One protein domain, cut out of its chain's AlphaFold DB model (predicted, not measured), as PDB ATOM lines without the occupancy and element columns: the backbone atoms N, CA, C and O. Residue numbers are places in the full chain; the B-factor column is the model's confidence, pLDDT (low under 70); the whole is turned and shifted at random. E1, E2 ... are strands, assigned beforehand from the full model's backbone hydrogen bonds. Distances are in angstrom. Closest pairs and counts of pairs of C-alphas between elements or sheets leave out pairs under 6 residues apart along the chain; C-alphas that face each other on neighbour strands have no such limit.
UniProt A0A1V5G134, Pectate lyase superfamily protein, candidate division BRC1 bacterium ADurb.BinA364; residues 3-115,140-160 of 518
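This is residues 3 to 115 and 140 to 160 of the 518 residues of the protein "Pectate lyase superfamily protein" of candidate division BRC1 bacterium ADurb.BinA364 (UniProt A0A1V5G134). The chain is wound in stacked turns, a short solenoid whose turns pass between two facing sheets; E2, E4, E6 and E8 bend sharply along one side, and E9 closes the stack beside E8. Residues 108 to 115 run away from the turns to a cut, and residues 148 to 160 run back from E9 outside the stack toward E2. The printed part has 134 residues with nine named strands, E1 to E9 in order, and no named helix. The class is all strand, though under half of the residues, 61, are in named elements. The whole is compact, with a radius of gyration of the C-alphas of 14.2 A, and elongated, spanning 49 by 29 by 27 A.

E1, residues 9 to 11, begins a parallel sheet continued by E3, residues 32 to 34, E5, residues 59 to 64, and E7, residues 82 to 87, in that order. N 11 and O 33 are 3.0 A apart, N 34 and O 63 2.9 A, and N 61 and O 83 2.8 A, within hydrogen-bond range. The other sheet, twisted, runs E2, residues 17 to 26, E4, residues 46 to 55, E6, residues 71 to 79, E8, residues 99 to 107, and E9, residues 143 to 147. E2, E4 and E6 are parallel, with N 24 and O 52 2.8 A apart and N 53 and O 77 2.8 A. E8 is antiparallel to E6, with N 73 and O 105 at 2.8 A, and to E9, with N 145 and O 104 at 2.8 A. The sheets form a sandwich, two sheets face to face, 9.5 A centre to centre where they face each other, with best planes 16 degrees apart. E2 bends by 92 degrees at residue 21, E4 by 91 degrees at residue 50, E6 by 81 degrees at residue 74 and E8 by 63 degrees at residue 104.

E1 begins at C-alpha 9, (-26.310, -44.297, 35.123). E2 measures 20.7 A from first to last C-alpha, E4 21.4 A, E6 20.3 A and E8 22.0 A. E5 measures 13.7 A, E7 14.8 A and E9 13.2 A. E8 begins at C-alpha 99, (-7.379, -49.132, 42.401), and E9 ends at C-alpha 147, (-2.740, -45.031, 36.148).

The two C-alphas farthest apart are those of Gly 115 and Gly 155, 50.3 A. Residues 116 to 139 are not printed, and C-alphas 115 and 140 are 21.3 A apart across the cut. The links E3 to E4 and E7 to E8 are long. The mean pLDDT of the printed part is 93.1; residues 38 and 81 are under 70.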
ATOM      1  N   GLY A   3     -25.603 -49.593  45.931       89.75
ATOM      2  CA  GLY A   3     -26.459 -50.785  45.921       89.75
ATOM      3  C   GLY A   3     -27.327 -50.940  44.672       89.75
ATOM      4  O   GLY A   3     -28.392 -51.547  44.737       89.75
ATOM      5  N   GLN A   4     -26.907 -50.371  43.541       89.94
ATOM      6  CA  GLN A   4     -27.637 -50.514  42.280       89.94
ATOM      7  C   GLN A   4     -27.494 -51.945  41.737       89.94
ATOM      8  O   GLN A   4     -26.397 -52.497  41.721       89.94
ATOM      9  N   THR A   5     -28.603 -52.539  41.285       89.69
ATOM     10  CA  THR A   5     -28.648 -53.904  40.716       89.69
ATOM     11  C   THR A   5     -28.458 -53.938  39.195       89.69
ATOM     12  O   THR A   5     -28.308 -55.006  38.609       89.69
ATOM     13  N   GLY A   6     -28.445 -52.771  38.549       89.88
ATOM     14  CA  GLY A   6     -28.013 -52.562  37.166       89.88
ATOM     15  C   GLY A   6     -27.167 -51.291  37.075       89.88
ATOM     16  O   GLY A   6     -26.724 -50.790  38.107       89.88
ATOM     17  N   SER A   7     -26.973 -50.730  35.876       93.50
ATOM     18  CA  SER A   7     -26.212 -49.480  35.731       93.50
ATOM     19  C   SER A   7     -26.787 -48.362  36.598       93.50
ATOM     20  O   SER A   7     -27.968 -48.034  36.473       93.50
ATOM     21  N   ALA A   8     -25.936 -47.748  37.420       95.44
ATOM     22  CA  ALA A   8     -26.276 -46.571  38.213       95.44
ATOM     23  C   ALA A   8     -26.632 -45.374  37.321       95.44
ATOM     24  O   ALA A   8     -27.491 -44.568  37.666       95.44
ATOM     25  N   ILE A   9     -25.994 -45.287  36.150       95.12
ATOM     26  CA  ILE A   9     -26.310 -44.297  35.123       95.12
ATOM     27  C   ILE A   9     -26.606 -45.018  33.812       95.12
ATOM     28  O   ILE A   9     -25.777 -45.759  33.282       95.12
ATOM     29  N   ARG A  10     -27.788 -44.750  33.255       93.69
ATOM     30  CA  ARG A  10     -28.151 -45.110  31.883       93.69
ATOM     31  C   ARG A  10     -28.313 -43.831  31.085       93.69
ATOM     32  O   ARG A  10     -29.371 -43.213  31.139       93.69
ATOM     33  N   GLN A  11     -27.258 -43.412  30.390       91.00
ATOM     34  CA  GLN A  11     -27.298 -42.138  29.687       91.00
ATOM     35  C   GLN A  11     -27.886 -42.310  28.290       91.00
ATOM     36  O   GLN A  11     -27.279 -42.922  27.410       91.00
ATOM     37  N   ALA A  12     -29.073 -41.745  28.120       84.69
ATOM     38  CA  ALA A  12     -29.839 -41.719  26.880       84.69
ATOM     39  C   ALA A  12     -30.452 -40.332  26.626       84.69
ATOM     40  O   ALA A  12     -31.229 -40.179  25.689       84.69
ATOM     41  N   ASP A  13     -30.161 -39.346  27.480       82.50
ATOM     42  CA  ASP A  13     -30.841 -38.054  27.451       82.50
ATOM     43  C   ASP A  13     -30.487 -37.247  26.192       82.50
ATOM     44  O   ASP A  13     -29.446 -37.456  25.571       82.50
ATOM     45  N   PHE A  14     -31.358 -36.316  25.809       78.31
ATOM     46  CA  PHE A  14     -31.204 -35.490  24.616       78.31
ATOM     47  C   PHE A  14     -30.065 -34.456  24.730       78.31
ATOM     48  O   PHE A  14     -29.618 -33.937  23.705       78.31
ATOM     49  N   CYS A  15     -29.595 -34.164  25.950       82.25
ATOM     50  CA  CYS A  15     -28.452 -33.295  26.248       82.25
ATOM     51  C   CYS A  15     -27.253 -34.089  26.803       82.25
ATOM     52  O   CYS A  15     -27.448 -35.135  27.428       82.25
ATOM     53  N   PRO A  16     -26.014 -33.573  26.658       87.75
ATOM     54  CA  PRO A  16     -24.860 -34.128  27.354       87.75
ATOM     55  C   PRO A  16     -25.040 -34.116  28.877       87.75
ATOM     56  O   PRO A  16     -25.492 -33.122  29.445       87.75
ATOM     57  N   LEU A  17     -24.649 -35.205  29.542       91.69
ATOM     58  CA  LEU A  17     -24.619 -35.289  31.004       91.69
ATOM     59  C   LEU A  17     -23.291 -34.738  31.530       91.69
ATOM     60  O   LEU A  17     -22.231 -35.156  31.074       91.69
ATOM     61  N   MET A  18     -23.344 -33.872  32.538       93.69
ATOM     62  CA  MET A  18     -22.186 -33.519  33.358       93.69
ATOM     63  C   MET A  18     -22.381 -34.089  34.762       93.69
ATOM     64  O   MET A  18     -23.361 -33.747  35.423       93.69
ATOM     65  N   LEU A  19     -21.446 -34.916  35.230       95.38
ATOM     66  CA  LEU A  19     -21.426 -35.400  36.611       95.38
ATOM     67  C   LEU A  19     -20.059 -35.148  37.239       95.38
ATOM     68  O   LEU A  19     -19.035 -35.570  36.706       95.38
ATOM     69  N   VAL A  20     -20.054 -34.473  38.385       96.06
ATOM     70  CA  VAL A  20     -18.837 -34.124  39.119       96.06
ATOM     71  C   VAL A  20     -18.956 -34.512  40.586       96.06
ATOM     72  O   VAL A  20     -20.020 -34.315  41.172       96.06
ATOM     73  N   GLY A  21     -17.888 -35.049  41.180       95.56
ATOM     74  CA  GLY A  21     -17.861 -35.386  42.603       95.56
ATOM     75  C   GLY A  21     -18.827 -36.512  42.950       95.56
ATOM     76  O   GLY A  21     -19.802 -36.288  43.662       95.56
ATOM     77  N   PHE A  22     -18.583 -37.723  42.447       96.62
ATOM     78  CA  PHE A  22     -19.513 -38.845  42.616       96.62
ATOM     79  C   PHE A  22     -18.877 -40.111  43.193       96.62
ATOM     80  O   PHE A  22     -17.680 -40.366  43.076       96.62
ATOM     81  N   GLN A  23     -19.727 -40.946  43.786       96.69
ATOM     82  CA  GLN A  23     -19.391 -42.307  44.192       96.69
ATOM     83  C   GLN A  23     -20.475 -43.259  43.692       96.69
ATOM     84  O   GLN A  23     -21.670 -43.036  43.929       96.69
ATOM     85  N   ILE A  24     -20.055 -44.315  43.005       96.25
ATOM     86  CA  ILE A  24     -20.891 -45.444  42.613       96.25
ATOM     87  C   ILE A  24     -20.318 -46.694  43.272       96.25
ATOM     88  O   ILE A  24     -19.178 -47.047  43.009       96.25
ATOM     89  N   ALA A  25     -21.113 -47.367  44.098       94.94
ATOM     90  CA  ALA A  25     -20.747 -48.648  44.693       94.94
ATOM     91  C   ALA A  25     -21.832 -49.680  44.382       94.94
ATOM     92  O   ALA A  25     -23.013 -49.460  44.680       94.94
ATOM     93  N   MET A  26     -21.449 -50.788  43.757       93.38
ATOM     94  CA  MET A  26     -22.377 -51.827  43.313       93.38
ATOM     95  C   MET A  26     -21.701 -53.199  43.245       93.38
ATOM     96  O   MET A  26     -20.488 -53.304  43.363       93.38
ATOM     97  N   ASP A  27     -22.482 -54.266  43.077       91.94
ATOM     98  CA  ASP A  27     -21.922 -55.620  43.032       91.94
ATOM     99  C   ASP A  27     -21.116 -55.853  41.744       91.94
ATOM    100  O   ASP A  27     -19.912 -56.101  41.805       91.94
ATOM    101  N   LYS A  28     -21.755 -55.681  40.579       91.00
ATOM    102  CA  LYS A  28     -21.180 -56.002  39.267       91.00
ATOM    103  C   LYS A  28     -21.500 -54.951  38.206       91.00
ATOM    104  O   LYS A  28     -22.641 -54.514  38.104       91.00
ATOM    105  N   GLY A  29     -20.518 -54.581  37.383       90.56
ATOM    106  CA  GLY A  29     -20.694 -53.594  36.306       90.56
ATOM    107  C   GLY A  29     -21.587 -54.047  35.126       90.56
ATOM    108  O   GLY A  29     -21.884 -55.238  34.997       90.56
ATOM    109  N   PRO A  30     -21.974 -53.122  34.219       94.88
ATOM    110  CA  PRO A  30     -21.475 -51.752  34.138       94.88
ATOM    111  C   PRO A  30     -22.120 -50.754  35.091       94.88
ATOM    112  O   PRO A  30     -23.326 -50.785  35.294       94.88
ATOM    113  N   ALA A  31     -21.317 -49.834  35.638       95.75
ATOM    114  CA  ALA A  31     -21.809 -48.737  36.476       95.75
ATOM    115  C   ALA A  31     -22.462 -47.634  35.640       95.75
ATOM    116  O   ALA A  31     -23.520 -47.111  35.997       95.75
ATOM    117  N   VAL A  32     -21.855 -47.322  34.499       96.44
ATOM    118  CA  VAL A  32     -22.387 -46.380  33.516       96.44
ATOM    119  C   VAL A  32     -22.574 -47.115  32.202       96.44
ATOM    120  O   VAL A  32     -21.640 -47.731  31.698       96.44
ATOM    121  N   SER A  33     -23.768 -47.038  31.629       95.62
ATOM    122  CA  SER A  33     -24.050 -47.567  30.293       95.62
ATOM    123  C   SER A  33     -24.600 -46.466  29.403       95.62
ATOM    124  O   SER A  33     -25.551 -45.777  29.791       95.62
ATOM    125  N   VAL A  34     -24.037 -46.330  28.209       94.56
ATOM    126  CA  VAL A  34     -24.461 -45.343  27.217       94.56
ATOM    127  C   VAL A  34     -25.388 -45.993  26.204       94.56
ATOM    128  O   VAL A  34     -25.103 -47.071  25.683       94.56
ATOM    129  N   GLN A  35     -26.511 -45.337  25.927       88.31
ATOM    130  CA  GLN A  35     -27.516 -45.835  24.998       88.31
ATOM    131  C   GLN A  35     -27.578 -44.979  23.738       88.31
ATOM    132  O   GLN A  35     -27.426 -43.758  23.768       88.31
ATOM    133  N   THR A  36     -27.866 -45.635  22.619       74.19
ATOM    134  CA  THR A  36     -28.172 -44.949  21.368       74.19
ATOM    135  C   THR A  36     -29.633 -44.533  21.373       74.19
ATOM    136  O   THR A  36     -30.517 -45.387  21.345       74.19
ATOM    137  N   ILE A  37     -29.893 -43.230  21.301       78.00
ATOM    138  CA  ILE A  37     -31.190 -42.729  20.848       78.00
ATOM    139  C   ILE A  37     -31.021 -42.035  19.496       78.00
ATOM    140  O   ILE A  37     -30.103 -41.239  19.285       78.00
ATOM    141  N   SER A  38     -31.900 -42.354  18.543       69.69
ATOM    142  CA  SER A  38     -31.847 -41.800  17.185       69.69
ATOM    143  C   SER A  38     -32.453 -40.392  17.132       69.69
ATOM    144  O   SER A  38     -33.412 -40.149  16.405       69.69
ATOM    145  N   TYR A  39     -31.898 -39.465  17.914       76.81
ATOM    146  CA  TYR A  39     -32.323 -38.063  17.930       76.81
ATOM    147  C   TYR A  39     -31.269 -37.117  17.336       76.81
ATOM    148  O   TYR A  39     -31.624 -36.205  16.596       76.81
ATOM    149  N   GLY A  40     -29.976 -37.359  17.583       85.56
ATOM    150  CA  GLY A  40     -28.895 -36.512  17.071       85.56
ATOM    151  C   GLY A  40     -27.499 -36.948  17.526       85.56
ATOM    152  O   GLY A  40     -27.313 -38.090  17.953       85.56
ATOM    153  N   THR A  41     -26.520 -36.042  17.442       88.88
ATOM    154  CA  THR A  41     -25.153 -36.259  17.954       88.88
ATOM    155  C   THR A  41     -25.104 -36.225  19.482       88.88
ATOM    156  O   THR A  41     -24.475 -37.091  20.080       88.88
ATOM    157  N   ALA A  42     -25.795 -35.262  20.105       87.56
ATOM    158  CA  ALA A  42     -25.731 -34.992  21.546       87.56
ATOM    159  C   ALA A  42     -26.119 -36.169  22.452       87.56
ATOM    160  O   ALA A  42     -25.418 -36.389  23.444       87.56
ATOM    161  N   PRO A  43     -27.171 -36.950  22.153       88.81
ATOM    162  CA  PRO A  43     -27.578 -37.990  23.070       88.81
ATOM    163  C   PRO A  43     -26.529 -39.057  23.344       88.81
ATOM    164  O   PRO A  43     -25.832 -39.509  22.434       88.81
ATOM    165  N   GLY A  44     -26.449 -39.471  24.608       89.81
ATOM    166  CA  GLY A  44     -25.428 -40.404  25.089       89.81
ATOM    167  C   GLY A  44     -24.085 -39.740  25.428       89.81
ATOM    168  O   GLY A  44     -23.255 -40.361  26.086       89.81
ATOM    169  N   THR A  45     -23.877 -38.478  25.038       92.19
ATOM    170  CA  THR A  45     -22.654 -37.733  25.368       92.19
ATOM    171  C   THR A  45     -22.574 -37.454  26.868       92.19
ATOM    172  O   THR A  45     -23.594 -37.184  27.514       92.19
ATOM    173  N   MET A  46     -21.365 -37.485  27.432       93.88
ATOM    174  CA  MET A  46     -21.152 -37.153  28.842       93.88
ATOM    175  C   MET A  46     -19.742 -36.653  29.165       93.88
ATOM    176  O   MET A  46     -18.777 -36.982  28.475       93.88
ATOM    177  N   ALA A  47     -19.647 -35.907  30.263       96.62
ATOM    178  CA  ALA A  47     -18.423 -35.605  30.989       96.62
ATOM    179  C   ALA A  47     -18.557 -36.078  32.445       96.62
ATOM    180  O   ALA A  47     -19.502 -35.698  33.140       96.62
ATOM    181  N   LEU A  48     -17.607 -36.895  32.903       97.88
ATOM    182  CA  LEU A  48     -17.502 -37.345  34.292       97.88
ATOM    183  C   LEU A  48     -16.184 -36.831  34.880       97.88
ATOM    184  O   LEU A  48     -15.120 -37.083  34.315       97.88
ATOM    185  N   VAL A  49     -16.243 -36.120  36.006       97.94
ATOM    186  CA  VAL A  49     -15.058 -35.545  36.668       97.94
ATOM    187  C   VAL A  49     -15.070 -35.881  38.157       97.94
ATOM    188  O   VAL A  49     -16.121 -35.811  38.783       97.94
ATOM    189  N   ASP A  50     -13.917 -36.223  38.731       97.50
ATOM    190  CA  ASP A  50     -13.739 -36.501  40.166       97.50
ATOM    191  C   ASP A  50     -14.759 -37.528  40.690       97.50
ATOM    192  O   ASP A  50     -15.773 -37.199  41.313       97.50
ATOM    193  N   GLY A  51     -14.501 -38.808  40.421       97.00
ATOM    194  CA  GLY A  51     -15.454 -39.871  40.731       97.00
ATOM    195  C   GLY A  51     -14.818 -41.182  41.152       97.00
ATOM    196  O   GLY A  51     -13.668 -41.458  40.827       97.00
ATOM    197  N   SER A  52     -15.583 -41.997  41.870       97.25
ATOM    198  CA  SER A  52     -15.211 -43.369  42.223       97.25
ATOM    199  C   SER A  52     -16.279 -44.357  41.766       97.25
ATOM    200  O   SER A  52     -17.479 -44.082  41.866       97.25
ATOM    201  N   ILE A  53     -15.835 -45.493  41.234       97.00
ATOM    202  CA  ILE A  53     -16.668 -46.631  40.848       97.00
ATOM    203  C   ILE A  53     -16.098 -47.871  41.531       97.00
ATOM    204  O   ILE A  53     -14.939 -48.215  41.326       97.00
ATOM    205  N   GLU A  54     -16.904 -48.539  42.342       95.06
ATOM    206  CA  GLU A  54     -16.472 -49.647  43.187       95.06
ATOM    207  C   GLU A  54     -17.335 -50.883  42.926       95.06
ATOM    208  O   GLU A  54     -18.567 -50.813  43.023       95.06
ATOM    209  N   PHE A  55     -16.684 -52.005  42.607       92.50
ATOM    210  CA  PHE A  55     -17.332 -53.294  42.365       92.50
ATOM    211  C   PHE A  55     -16.967 -54.329  43.428       92.50
ATOM    212  O   PHE A  55     -15.807 -54.429  43.822       92.50
ATOM    213  N   ALA A  56     -17.940 -55.143  43.846       89.31
ATOM    214  CA  ALA A  56     -17.692 -56.275  44.743       89.31
ATOM    215  C   ALA A  56     -17.249 -57.540  43.984       89.31
ATOM    216  O   ALA A  56     -16.373 -58.260  44.453       89.31
ATOM    217  N   SER A  57     -17.824 -57.796  42.804       85.50
ATOM    218  CA  SER A  57     -17.566 -58.986  41.977       85.50
ATOM    219  C   SER A  57     -17.024 -58.667  40.571       85.50
ATOM    220  O   SER A  57     -16.950 -59.548  39.709       85.50
ATOM    221  N   GLY A  58     -16.591 -57.420  40.344       83.75
ATOM    222  CA  GLY A  58     -15.918 -56.955  39.123       83.75
ATOM    223  C   GLY A  58     -16.862 -56.530  37.989       83.75
ATOM    224  O   GLY A  58     -18.053 -56.287  38.179       83.75
ATOM    225  N   GLY A  59     -16.325 -56.408  36.775       88.69
ATOM    226  CA  GLY A  59     -17.069 -55.994  35.580       88.69
ATOM    227  C   GLY A  59     -16.431 -54.808  34.862       88.69
ATOM    228  O   GLY A  59     -15.293 -54.439  35.134       88.69
ATOM    229  N   ARG A  60     -17.165 -54.227  33.911       93.00
ATOM    230  CA  ARG A  60     -16.740 -53.019  33.191       93.00
ATOM    231  C   ARG A  60     -17.181 -51.778  33.960       93.00
ATOM    232  O   ARG A  60     -18.319 -51.756  34.393       93.00
ATOM    233  N   ALA A  61     -16.376 -50.731  34.115       96.00
ATOM    234  CA  ALA A  61     -16.841 -49.523  34.803       96.00
ATOM    235  C   ALA A  61     -17.809 -48.710  33.929       96.00
ATOM    236  O   ALA A  61     -18.937 -48.421  34.341       96.00
ATOM    237  N   ILE A  62     -17.398 -48.403  32.697       97.12
ATOM    238  CA  ILE A  62     -18.170 -47.584  31.755       97.12
ATOM    239  C   ILE A  62     -18.323 -48.319  30.419       97.12
ATOM    240  O   ILE A  62     -17.343 -48.658  29.753       97.12
ATOM    241  N   ASP A  63     -19.566 -48.555  30.004       96.88
ATOM    242  CA  ASP A  63     -19.893 -49.221  28.747       96.88
ATOM    243  C   ASP A  63     -20.449 -48.246  27.704       96.88
ATOM    244  O   ASP A  63     -21.595 -47.800  27.774       96.88
ATOM    245  N   ASN A  64     -19.617 -47.943  26.711       97.06
ATOM    246  CA  ASN A  64     -19.918 -47.135  25.532       97.06
ATOM    247  C   ASN A  64     -19.700 -47.942  24.235       97.06
ATOM    248  O   ASN A  64     -19.476 -47.385  23.155       97.06
ATOM    249  N   ALA A  65     -19.717 -49.277  24.322       95.81
ATOM    250  CA  ALA A  65     -19.363 -50.153  23.210       95.81
ATOM    251  C   ALA A  65     -20.351 -50.037  22.042       95.81
ATOM    252  O   ALA A  65     -19.941 -49.845  20.900       95.81
ATOM    253  N   SER A  66     -21.652 -50.141  22.328       92.62
ATOM    254  CA  SER A  66     -22.698 -50.140  21.297       92.62
ATOM    255  C   SER A  66     -23.066 -48.739  20.817       92.62
ATOM    256  O   SER A  66     -23.390 -48.567  19.644       92.62
ATOM    257  N   ALA A  67     -23.038 -47.747  21.712       92.62
ATOM    258  CA  ALA A  67     -23.456 -46.386  21.390       92.62
ATOM    259  C   ALA A  67     -22.351 -45.551  20.731       92.62
ATOM    260  O   ALA A  67     -22.667 -44.693  19.909       92.62
ATOM    261  N   ALA A  68     -21.080 -45.821  21.069       95.00
ATOM    262  CA  ALA A  68     -19.901 -45.145  20.525       95.00
ATOM    263  C   ALA A  68     -20.016 -43.608  20.556       95.00
ATOM    264  O   ALA A  68     -19.662 -42.922  19.597       95.00
ATOM    265  N   LYS A  69     -20.549 -43.066  21.655       94.44
ATOM    266  CA  LYS A  69     -20.775 -41.628  21.824       94.44
ATOM    267  C   LYS A  69     -19.575 -40.930  22.419       94.44
ATOM    268  O   LYS A  69     -18.738 -41.559  23.060       94.44
ATOM    269  N   THR A  70     -19.511 -39.621  22.213       95.50
ATOM    270  CA  THR A  70     -18.476 -38.762  22.782       95.50
ATOM    271  C   THR A  70     -18.499 -38.837  24.309       95.50
ATOM    272  O   THR A  70     -19.527 -38.585  24.935       95.50
ATOM    273  N   ILE A  71     -17.367 -39.177  24.918       96.50
ATOM    274  CA  ILE A  71     -17.218 -39.264  26.375       96.50
ATOM    275  C   ILE A  71     -15.946 -38.540  26.778       96.50
ATOM    276  O   ILE A  71     -14.909 -38.735  26.149       96.50
ATOM    277  N   TYR A  72     -16.023 -37.760  27.851       98.31
ATOM    278  CA  TYR A  72     -14.866 -37.214  28.546       98.31
ATOM    279  C   TYR A  72     -14.853 -37.688  30.001       98.31
ATOM    280  O   TYR A  72     -15.866 -37.597  30.695       98.31
ATOM    281  N   LEU A  73     -13.717 -38.195  30.467       98.56
ATOM    282  CA  LEU A  73     -13.503 -38.654  31.835       98.56
ATOM    283  C   LEU A  73     -12.248 -37.992  32.385       98.56
ATOM    284  O   LEU A  73     -11.217 -37.971  31.711       98.56
ATOM    285  N   ARG A  74     -12.302 -37.524  33.628       98.06
ATOM    286  CA  ARG A  74     -11.132 -36.998  34.328       98.06
ATOM    287  C   ARG A  74     -11.151 -37.414  35.785       98.06
ATOM    288  O   ARG A  74     -12.157 -37.233  36.465       98.06
ATOM    289  N   ASN A  75     -10.016 -37.907  36.268       97.81
ATOM    290  CA  ASN A  75      -9.813 -38.247  37.672       97.81
ATOM    291  C   ASN A  75     -10.867 -39.238  38.219       97.81
ATOM    292  O   ASN A  75     -11.488 -39.005  39.260       97.81
ATOM    293  N   ILE A  76     -11.087 -40.335  37.487       98.00
ATOM    294  CA  ILE A  76     -12.040 -41.387  37.866       98.00
ATOM    295  C   ILE A  76     -11.286 -42.583  38.432       98.00
ATOM    296  O   ILE A  76     -10.497 -43.212  37.732       98.00
ATOM    297  N   PHE A  77     -11.550 -42.910  39.688       97.81
ATOM    298  CA  PHE A  77     -10.996 -44.066  40.380       97.81
ATOM    299  C   PHE A  77     -11.927 -45.260  40.209       97.81
ATOM    300  O   PHE A  77     -13.141 -45.143  40.382       97.81
ATOM    301  N   VAL A  78     -11.363 -46.416  39.893       96.88
ATOM    302  CA  VAL A  78     -12.104 -47.665  39.739       96.88
ATOM    303  C   VAL A  78     -11.486 -48.706  40.660       96.88
ATOM    304  O   VAL A  78     -10.284 -48.959  40.578       96.88
ATOM    305  N   LYS A  79     -12.302 -49.274  41.550       94.44
ATOM    306  CA  LYS A  79     -11.892 -50.326  42.483       94.44
ATOM    307  C   LYS A  79     -12.229 -51.709  41.940       94.44
ATOM    308  O   LYS A  79     -13.368 -51.950  41.533       94.44
ATOM    309  N   GLY A  80     -11.268 -52.620  42.060       79.00
ATOM    310  CA  GLY A  80     -11.367 -54.010  41.615       79.00
ATOM    311  C   GLY A  80     -10.800 -54.208  40.208       79.00
ATOM    312  O   GLY A  80     -10.867 -53.308  39.371       79.00
ATOM    313  N   GLU A  81     -10.232 -55.388  39.939       66.69
ATOM    314  CA  GLU A  81      -9.643 -55.738  38.637       66.69
ATOM    315  C   GLU A  81     -10.706 -55.652  37.529       66.69
ATOM    316  O   GLU A  81     -11.656 -56.440  37.499       66.69
ATOM    317  N   SER A  82     -10.608 -54.648  36.651       70.88
ATOM    318  CA  SER A  82     -11.728 -54.285  35.776       70.88
ATOM    319  C   SER A  82     -11.331 -53.648  34.443       70.88
ATOM    320  O   SER A  82     -10.302 -52.985  34.282       70.88
ATOM    321  N   GLU A  83     -12.213 -53.839  33.460       93.50
ATOM    322  CA  GLU A  83     -12.251 -53.021  32.251       93.50
ATOM    323  C   GLU A  83     -12.781 -51.632  32.627       93.50
ATOM    324  O   GLU A  83     -13.938 -51.478  33.012       93.50
ATOM    325  N   LEU A  84     -11.957 -50.600  32.505       96.88
ATOM    326  CA  LEU A  84     -12.299 -49.237  32.906       96.88
ATOM    327  C   LEU A  84     -13.340 -48.626  31.961       96.88
ATOM    328  O   LEU A  84     -14.359 -48.088  32.390       96.88
ATOM    329  N   ILE A  85     -13.116 -48.739  30.652       97.31
ATOM    330  CA  ILE A  85     -14.048 -48.235  29.642       97.31
ATOM    331  C   ILE A  85     -13.921 -49.009  28.329       97.31
ATOM    332  O   ILE A  85     -12.827 -49.387  27.915       97.31
ATOM    333  N   LYS A  86     -15.048 -49.218  27.645       97.38
ATOM    334  CA  LYS A  86     -15.100 -49.704  26.258       97.38
ATOM    335  C   LYS A  86     -15.875 -48.712  25.403       97.38
ATOM    336  O   LYS A  86     -17.051 -48.499  25.674       97.38
ATOM    337  N   SER A  87     -15.263 -48.182  24.344       97.69
ATOM    338  CA  SER A  87     -15.908 -47.223  23.434       97.69
ATOM    339  C   SER A  87     -15.885 -47.705  21.987       97.69
ATOM    340  O   SER A  87     -14.821 -47.944  21.412       97.69
ATOM    341  N   GLY A  88     -17.066 -47.850  21.383       95.50
ATOM    342  CA  GLY A  88     -17.207 -48.263  19.986       95.50
ATOM    343  C   GLY A  88     -16.399 -49.518  19.643       95.50
ATOM    344  O   GLY A  88     -16.422 -50.515  20.369       95.50
ATOM    345  N   SER A  89     -15.637 -49.455  18.549       96.06
ATOM    346  CA  SER A  89     -14.761 -50.535  18.074       96.06
ATOM    347  C   SER A  89     -13.409 -50.637  18.792       96.06
ATOM    348  O   SER A  89     -12.699 -51.613  18.572       96.06
ATOM    349  N   GLN A  90     -13.042 -49.680  19.652       97.75
ATOM    350  CA  GLN A  90     -11.723 -49.657  20.302       97.75
ATOM    351  C   GLN A  90     -11.570 -50.804  21.296       97.75
ATOM    352  O   GLN A  90     -12.562 -51.263  21.854       97.75
ATOM    353  N   ALA A  91     -10.352 -51.282  21.541       97.19
ATOM    354  CA  ALA A  91     -10.129 -52.265  22.601       97.19
ATOM    355  C   ALA A  91     -10.605 -51.714  23.959       97.19
ATOM    356  O   ALA A  91     -10.607 -50.502  24.173       97.19
ATOM    357  N   ALA A  92     -11.021 -52.593  24.875       96.94
ATOM    358  CA  ALA A  92     -11.322 -52.158  26.234       96.94
ATOM    359  C   ALA A  92     -10.064 -51.546  26.866       96.94
ATOM    360  O   ALA A  92      -8.962 -52.090  26.754       96.94
ATOM    361  N   VAL A  93     -10.231 -50.407  27.525       97.38
ATOM    362  CA  VAL A  93      -9.207 -49.832  28.387       97.38
ATOM    363  C   VAL A  93      -9.243 -50.595  29.700       97.38
ATOM    364  O   VAL A  93     -10.297 -50.700  30.323       97.38
ATOM    365  N   VAL A  94      -8.102 -51.131  30.114       95.75
ATOM    366  CA  VAL A  94      -7.951 -51.934  31.332       95.75
ATOM    367  C   VAL A  94      -7.001 -51.239  32.303       95.75
ATOM    368  O   VAL A  94      -6.150 -50.459  31.874       95.75
ATOM    369  N   GLY A  95      -7.156 -51.524  33.593       93.38
ATOM    370  CA  GLY A  95      -6.228 -51.134  34.654       93.38
ATOM    371  C   GLY A  95      -5.926 -52.321  35.570       93.38
ATOM    372  O   GLY A  95      -6.606 -53.345  35.503       93.38
ATOM    373  N   SER A  96      -4.902 -52.185  36.409       92.25
ATOM    374  CA  SER A  96      -4.482 -53.187  37.402       92.25
ATOM    375  C   SER A  96      -4.402 -52.587  38.807       92.25
ATOM    376  O   SER A  96      -4.447 -51.364  38.959       92.25
ATOM    377  N   GLY A  97      -4.273 -53.453  39.815       92.50
ATOM    378  CA  GLY A  97      -4.183 -53.081  41.228       92.50
ATOM    379  C   GLY A  97      -5.539 -53.049  41.939       92.50
ATOM    380  O   GLY A  97      -6.584 -53.281  41.332       92.50
ATOM    381  N   GLU A  98      -5.532 -52.755  43.245       93.81
ATOM    382  CA  GLU A  98      -6.782 -52.554  44.001       93.81
ATOM    383  C   GLU A  98      -7.578 -51.374  43.426       93.81
ATOM    384  O   GLU A  98      -8.803 -51.445  43.300       93.81
ATOM    385  N   TRP A  99      -6.856 -50.315  43.058       96.31
ATOM    386  CA  TRP A  99      -7.379 -49.132  42.401       96.31
ATOM    387  C   TRP A  99      -6.627 -48.880  41.100       96.31
ATOM    388  O   TRP A  99      -5.400 -48.827  41.073       96.31
ATOM    389  N   ALA A 100      -7.383 -48.637  40.038       96.94
ATOM    390  CA  ALA A 100      -6.891 -47.987  38.835       96.94
ATOM    391  C   ALA A 100      -7.525 -46.599  38.729       96.94
ATOM    392  O   ALA A 100      -8.646 -46.370  39.196       96.94
ATOM    393  N   ARG A 101      -6.834 -45.661  38.089       97.69
ATOM    394  CA  ARG A 101      -7.342 -44.311  37.862       97.69
ATOM    395  C   ARG A 101      -7.307 -43.970  36.383       97.69
ATOM    396  O   ARG A 101      -6.265 -43.980  35.735       97.69
ATOM    397  N   ILE A 102      -8.468 -43.607  35.853       98.25
ATOM    398  CA  ILE A 102      -8.578 -42.879  34.596       98.25
ATOM    399  C   ILE A 102      -8.216 -41.431  34.924       98.25
ATOM    400  O   ILE A 102      -9.062 -40.659  35.386       98.25
ATOM    401  N   ALA A 103      -6.944 -41.075  34.757       97.88
ATOM    402  CA  ALA A 103      -6.484 -39.717  35.018       97.88
ATOM    403  C   ALA A 103      -7.131 -38.752  34.017       97.88
ATOM    404  O   ALA A 103      -7.711 -37.744  34.425       97.88
ATOM    405  N   GLU A 104      -7.141 -39.125  32.734       98.62
ATOM    406  CA  GLU A 104      -7.905 -38.445  31.691       98.62
ATOM    407  C   GLU A 104      -8.200 -39.391  30.519       98.62
ATOM    408  O   GLU A 104      -7.338 -40.145  30.073       98.62
ATOM    409  N   TYR A 105      -9.422 -39.355  29.997       98.69
ATOM    410  CA  TYR A 105      -9.819 -40.111  28.814       98.69
ATOM    411  C   TYR A 105     -10.824 -39.313  27.995       98.69
ATOM    412  O   TYR A 105     -11.791 -38.781  28.538       98.69
ATOM    413  N   ALA A 106     -10.632 -39.276  26.682       98.50
ATOM    414  CA  ALA A 106     -11.606 -38.738  25.748       98.50
ATOM    415  C   ALA A 106     -11.880 -39.758  24.642       98.50
ATOM    416  O   ALA A 106     -10.952 -40.379  24.127       98.50
ATOM    417  N   TYR A 107     -13.145 -39.890  24.248       98.56
ATOM    418  CA  TYR A 107     -13.546 -40.618  23.049       98.56
ATOM    419  C   TYR A 107     -14.211 -39.674  22.045       98.56
ATOM    420  O   TYR A 107     -15.148 -38.952  22.392       98.56
ATOM    421  N   THR A 108     -13.754 -39.712  20.795       98.25
ATOM    422  CA  THR A 108     -14.319 -38.952  19.674       98.25
ATOM    423  C   THR A 108     -15.323 -39.816  18.912       98.25
ATOM    424  O   THR A 108     -14.923 -40.808  18.299       98.25
ATOM    425  N   ASP A 109     -16.603 -39.422  18.872       95.44
ATOM    426  CA  ASP A 109     -17.620 -40.103  18.051       95.44
ATOM    427  C   ASP A 109     -17.194 -40.143  16.564       95.44
ATOM    428  O   ASP A 109     -16.970 -39.120  15.900       95.44
ATOM    429  N   GLN A 110     -17.066 -41.365  16.039       96.00
ATOM    430  CA  GLN A 110     -16.593 -41.652  14.682       96.00
ATOM    431  C   GLN A 110     -17.701 -41.589  13.621       96.00
ATOM    432  O   GLN A 110     -17.434 -41.752  12.428       96.00
ATOM    433  N   THR A 111     -18.942 -41.312  14.019       92.44
ATOM    434  CA  THR A 111     -20.081 -41.211  13.107       92.44
ATOM    435  C   THR A 111     -19.815 -40.157  12.032       92.44
ATOM    436  O   THR A 111     -19.453 -39.016  12.318       92.44
ATOM    437  N   THR A 112     -19.989 -40.538  10.767       93.06
ATOM    438  CA  THR A 112     -19.966 -39.609   9.631       93.06
ATOM    439  C   THR A 112     -21.381 -39.532   9.068       93.06
ATOM    440  O   THR A 112     -21.861 -40.532   8.530       93.06
ATOM    441  N   PRO A 113     -22.091 -38.402   9.234       92.06
ATOM    442  CA  PRO A 113     -23.455 -38.282   8.736       92.06
ATOM    443  C   PRO A 113     -23.486 -38.408   7.205       92.06
ATOM    444  O   PRO A 113     -22.686 -37.791   6.503       92.06
ATOM    445  N   ALA A 114     -24.399 -39.229   6.686       91.94
ATOM    446  CA  ALA A 114     -24.497 -39.497   5.254       91.94
ATOM    447  C   ALA A 114     -24.801 -38.211   4.469       91.94
ATOM    448  O   ALA A 114     -25.715 -37.467   4.821       91.94
ATOM    449  N   GLY A 115     -24.038 -37.961   3.402       91.88
ATOM    450  CA  GLY A 115     -24.224 -36.788   2.541       91.88
ATOM    451  C   GLY A 115     -23.884 -35.444   3.196       91.88
ATOM    452  O   GLY A 115     -24.316 -34.413   2.688       91.88
ATOM    453  N   PRO A 140     -10.030 -41.763  17.455       98.19
ATOM    454  CA  PRO A 140     -11.065 -42.262  18.360       98.19
ATOM    455  C   PRO A 140     -10.761 -42.013  19.838       98.19
ATOM    456  O   PRO A 140     -11.654 -41.597  20.559       98.19
ATOM    457  N   GLU A 141      -9.516 -42.218  20.273       98.31
ATOM    458  CA  GLU A 141      -9.063 -41.991  21.656       98.31
ATOM    459  C   GLU A 141      -7.931 -40.947  21.662       98.31
ATOM    460  O   GLU A 141      -6.762 -41.314  21.774       98.31
ATOM    461  N   PRO A 142      -8.225 -39.645  21.463       98.31
ATOM    462  CA  PRO A 142      -7.188 -38.617  21.337       98.31
ATOM    463  C   PRO A 142      -6.460 -38.344  22.662       98.31
ATOM    464  O   PRO A 142      -5.356 -37.809  22.646       98.31
ATOM    465  N   VAL A 143      -7.062 -38.718  23.798       98.38
ATOM    466  CA  VAL A 143      -6.444 -38.686  25.128       98.38
ATOM    467  C   VAL A 143      -6.797 -39.974  25.863       98.38
ATOM    468  O   VAL A 143      -7.970 -40.327  25.980       98.38
ATOM    469  N   ARG A 144      -5.772 -40.668  26.363       97.94
ATOM    470  CA  ARG A 144      -5.897 -41.903  27.141       97.94
ATOM    471  C   ARG A 144      -4.753 -41.995  28.148       97.94
ATOM    472  O   ARG A 144      -3.698 -42.547  27.849       97.94
ATOM    473  N   LEU A 145      -4.979 -41.458  29.341       97.94
ATOM    474  CA  LEU A 145      -4.042 -41.481  30.457       97.94
ATOM    475  C   LEU A 145      -4.622 -42.325  31.595       97.94
ATOM    476  O   LEU A 145      -5.600 -41.939  32.240       97.94
ATOM    477  N   ILE A 146      -4.012 -43.490  31.808       97.69
ATOM    478  CA  ILE A 146      -4.442 -44.494  32.782       97.69
ATOM    479  C   ILE A 146      -3.303 -44.746  33.761       97.69
ATOM    480  O   ILE A 146      -2.174 -45.004  33.353       97.69
ATOM    481  N   GLU A 147      -3.628 -44.701  35.043       96.94
ATOM    482  CA  GLU A 147      -2.740 -45.031  36.148       96.94
ATOM    483  C   GLU A 147      -3.199 -46.372  36.731       96.94
ATOM    484  O   GLU A 147      -4.219 -46.457  37.418       96.94
ATOM    485  N   SER A 148      -2.470 -47.436  36.407       95.75
ATOM    486  CA  SER A 148      -2.562 -48.711  37.121       95.75
ATOM    487  C   SER A 148      -1.945 -48.592  38.512       95.75
ATOM    488  O   SER A 148      -1.060 -47.761  38.716       95.75
ATOM    489  N   ASP A 149      -2.386 -49.438  39.444       95.31
ATOM    490  CA  ASP A 149      -1.846 -49.513  40.806       95.31
ATOM    491  C   ASP A 149      -1.870 -48.142  41.509       95.31
ATOM    492  O   ASP A 149      -0.965 -47.752  42.251       95.31
ATOM    493  N   ALA A 150      -2.934 -47.384  41.236       96.00
ATOM    494  CA  ALA A 150      -3.156 -46.070  41.798       96.00
ATOM    495  C   ALA A 150      -3.393 -46.166  43.309       96.00
ATOM    496  O   ALA A 150      -3.883 -47.161  43.845       96.00
ATOM    497  N   SER A 151      -3.090 -45.081  44.019       95.81
ATOM    498  CA  SER A 151      -3.535 -44.945  45.406       95.81
ATOM    499  C   SER A 151      -5.062 -44.867  45.477       95.81
ATOM    500  O   SER A 151      -5.715 -44.406  44.538       95.81
ATOM    501  N   ALA A 152      -5.626 -45.264  46.619       95.56
ATOM    502  CA  ALA A 152      -7.044 -45.061  46.898       95.56
ATOM    503  C   ALA A 152      -7.456 -43.588  46.678       95.56
ATOM    504  O   ALA A 152      -6.652 -42.681  46.932       95.56
ATOM    505  N   PRO A 153      -8.702 -43.331  46.235       95.12
ATOM    506  CA  PRO A 153      -9.189 -41.977  46.023       95.12
ATOM    507  C   PRO A 153      -9.053 -41.138  47.298       95.12
ATOM    508  O   PRO A 153      -9.296 -41.635  48.402       95.12
ATOM    509  N   PRO A 154      -8.712 -39.842  47.183       92.69
ATOM    510  CA  PRO A 154      -8.643 -38.976  48.349       92.69
ATOM    511  C   PRO A 154     -10.023 -38.874  49.012       92.69
ATOM    512  O   PRO A 154     -11.032 -38.715  48.327       92.69
ATOM    513  N   GLY A 155     -10.082 -38.836  50.347       90.75
ATOM    514  CA  GLY A 155     -11.354 -38.696  51.083       90.75
ATOM    515  C   GLY A 155     -12.137 -37.410  50.767       90.75
ATOM    516  O   GLY A 155     -13.317 -37.290  51.087       90.75
ATOM    517  N   SER A 156     -11.494 -36.443  50.106       90.12
ATOM    518  CA  SER A 156     -12.115 -35.210  49.622       90.12
ATOM    519  C   SER A 156     -12.682 -35.291  48.202       90.12
ATOM    520  O   SER A 156     -13.161 -34.269  47.716       90.12
ATOM    521  N   LEU A 157     -12.617 -36.443  47.519       91.94
ATOM    522  CA  LEU A 157     -13.004 -36.582  46.108       91.94
ATOM    523  C   LEU A 157     -14.436 -36.097  45.844       91.94
ATOM    524  O   LEU A 157     -14.661 -35.305  44.941       91.94
ATOM    525  N   VAL A 158     -15.391 -36.507  46.683       91.44
ATOM    526  CA  VAL A 158     -16.790 -36.058  46.591       91.44
ATOM    527  C   VAL A 158     -16.988 -34.727  47.321       91.44
ATOM    528  O   VAL A 158     -17.523 -33.768  46.766       91.44
ATOM    529  N   SER A 159     -16.522 -34.625  48.569       90.06
ATOM    530  CA  SER A 159     -16.829 -33.486  49.450       90.06
ATOM    531  C   SER A 159     -16.241 -32.149  48.985       90.06
ATOM    532  O   SER A 159     -16.768 -31.092  49.338       90.06
ATOM    533  N   ARG A 160     -15.206 -32.149  48.132       90.12
ATOM    534  CA  ARG A 160     -14.704 -30.919  47.495       90.12
ATOM    535  C   ARG A 160     -15.696 -30.301  46.507       90.12
ATOM    536  O   ARG A 160     -15.553 -29.121  46.208       90.12
TER     537      ARG A 160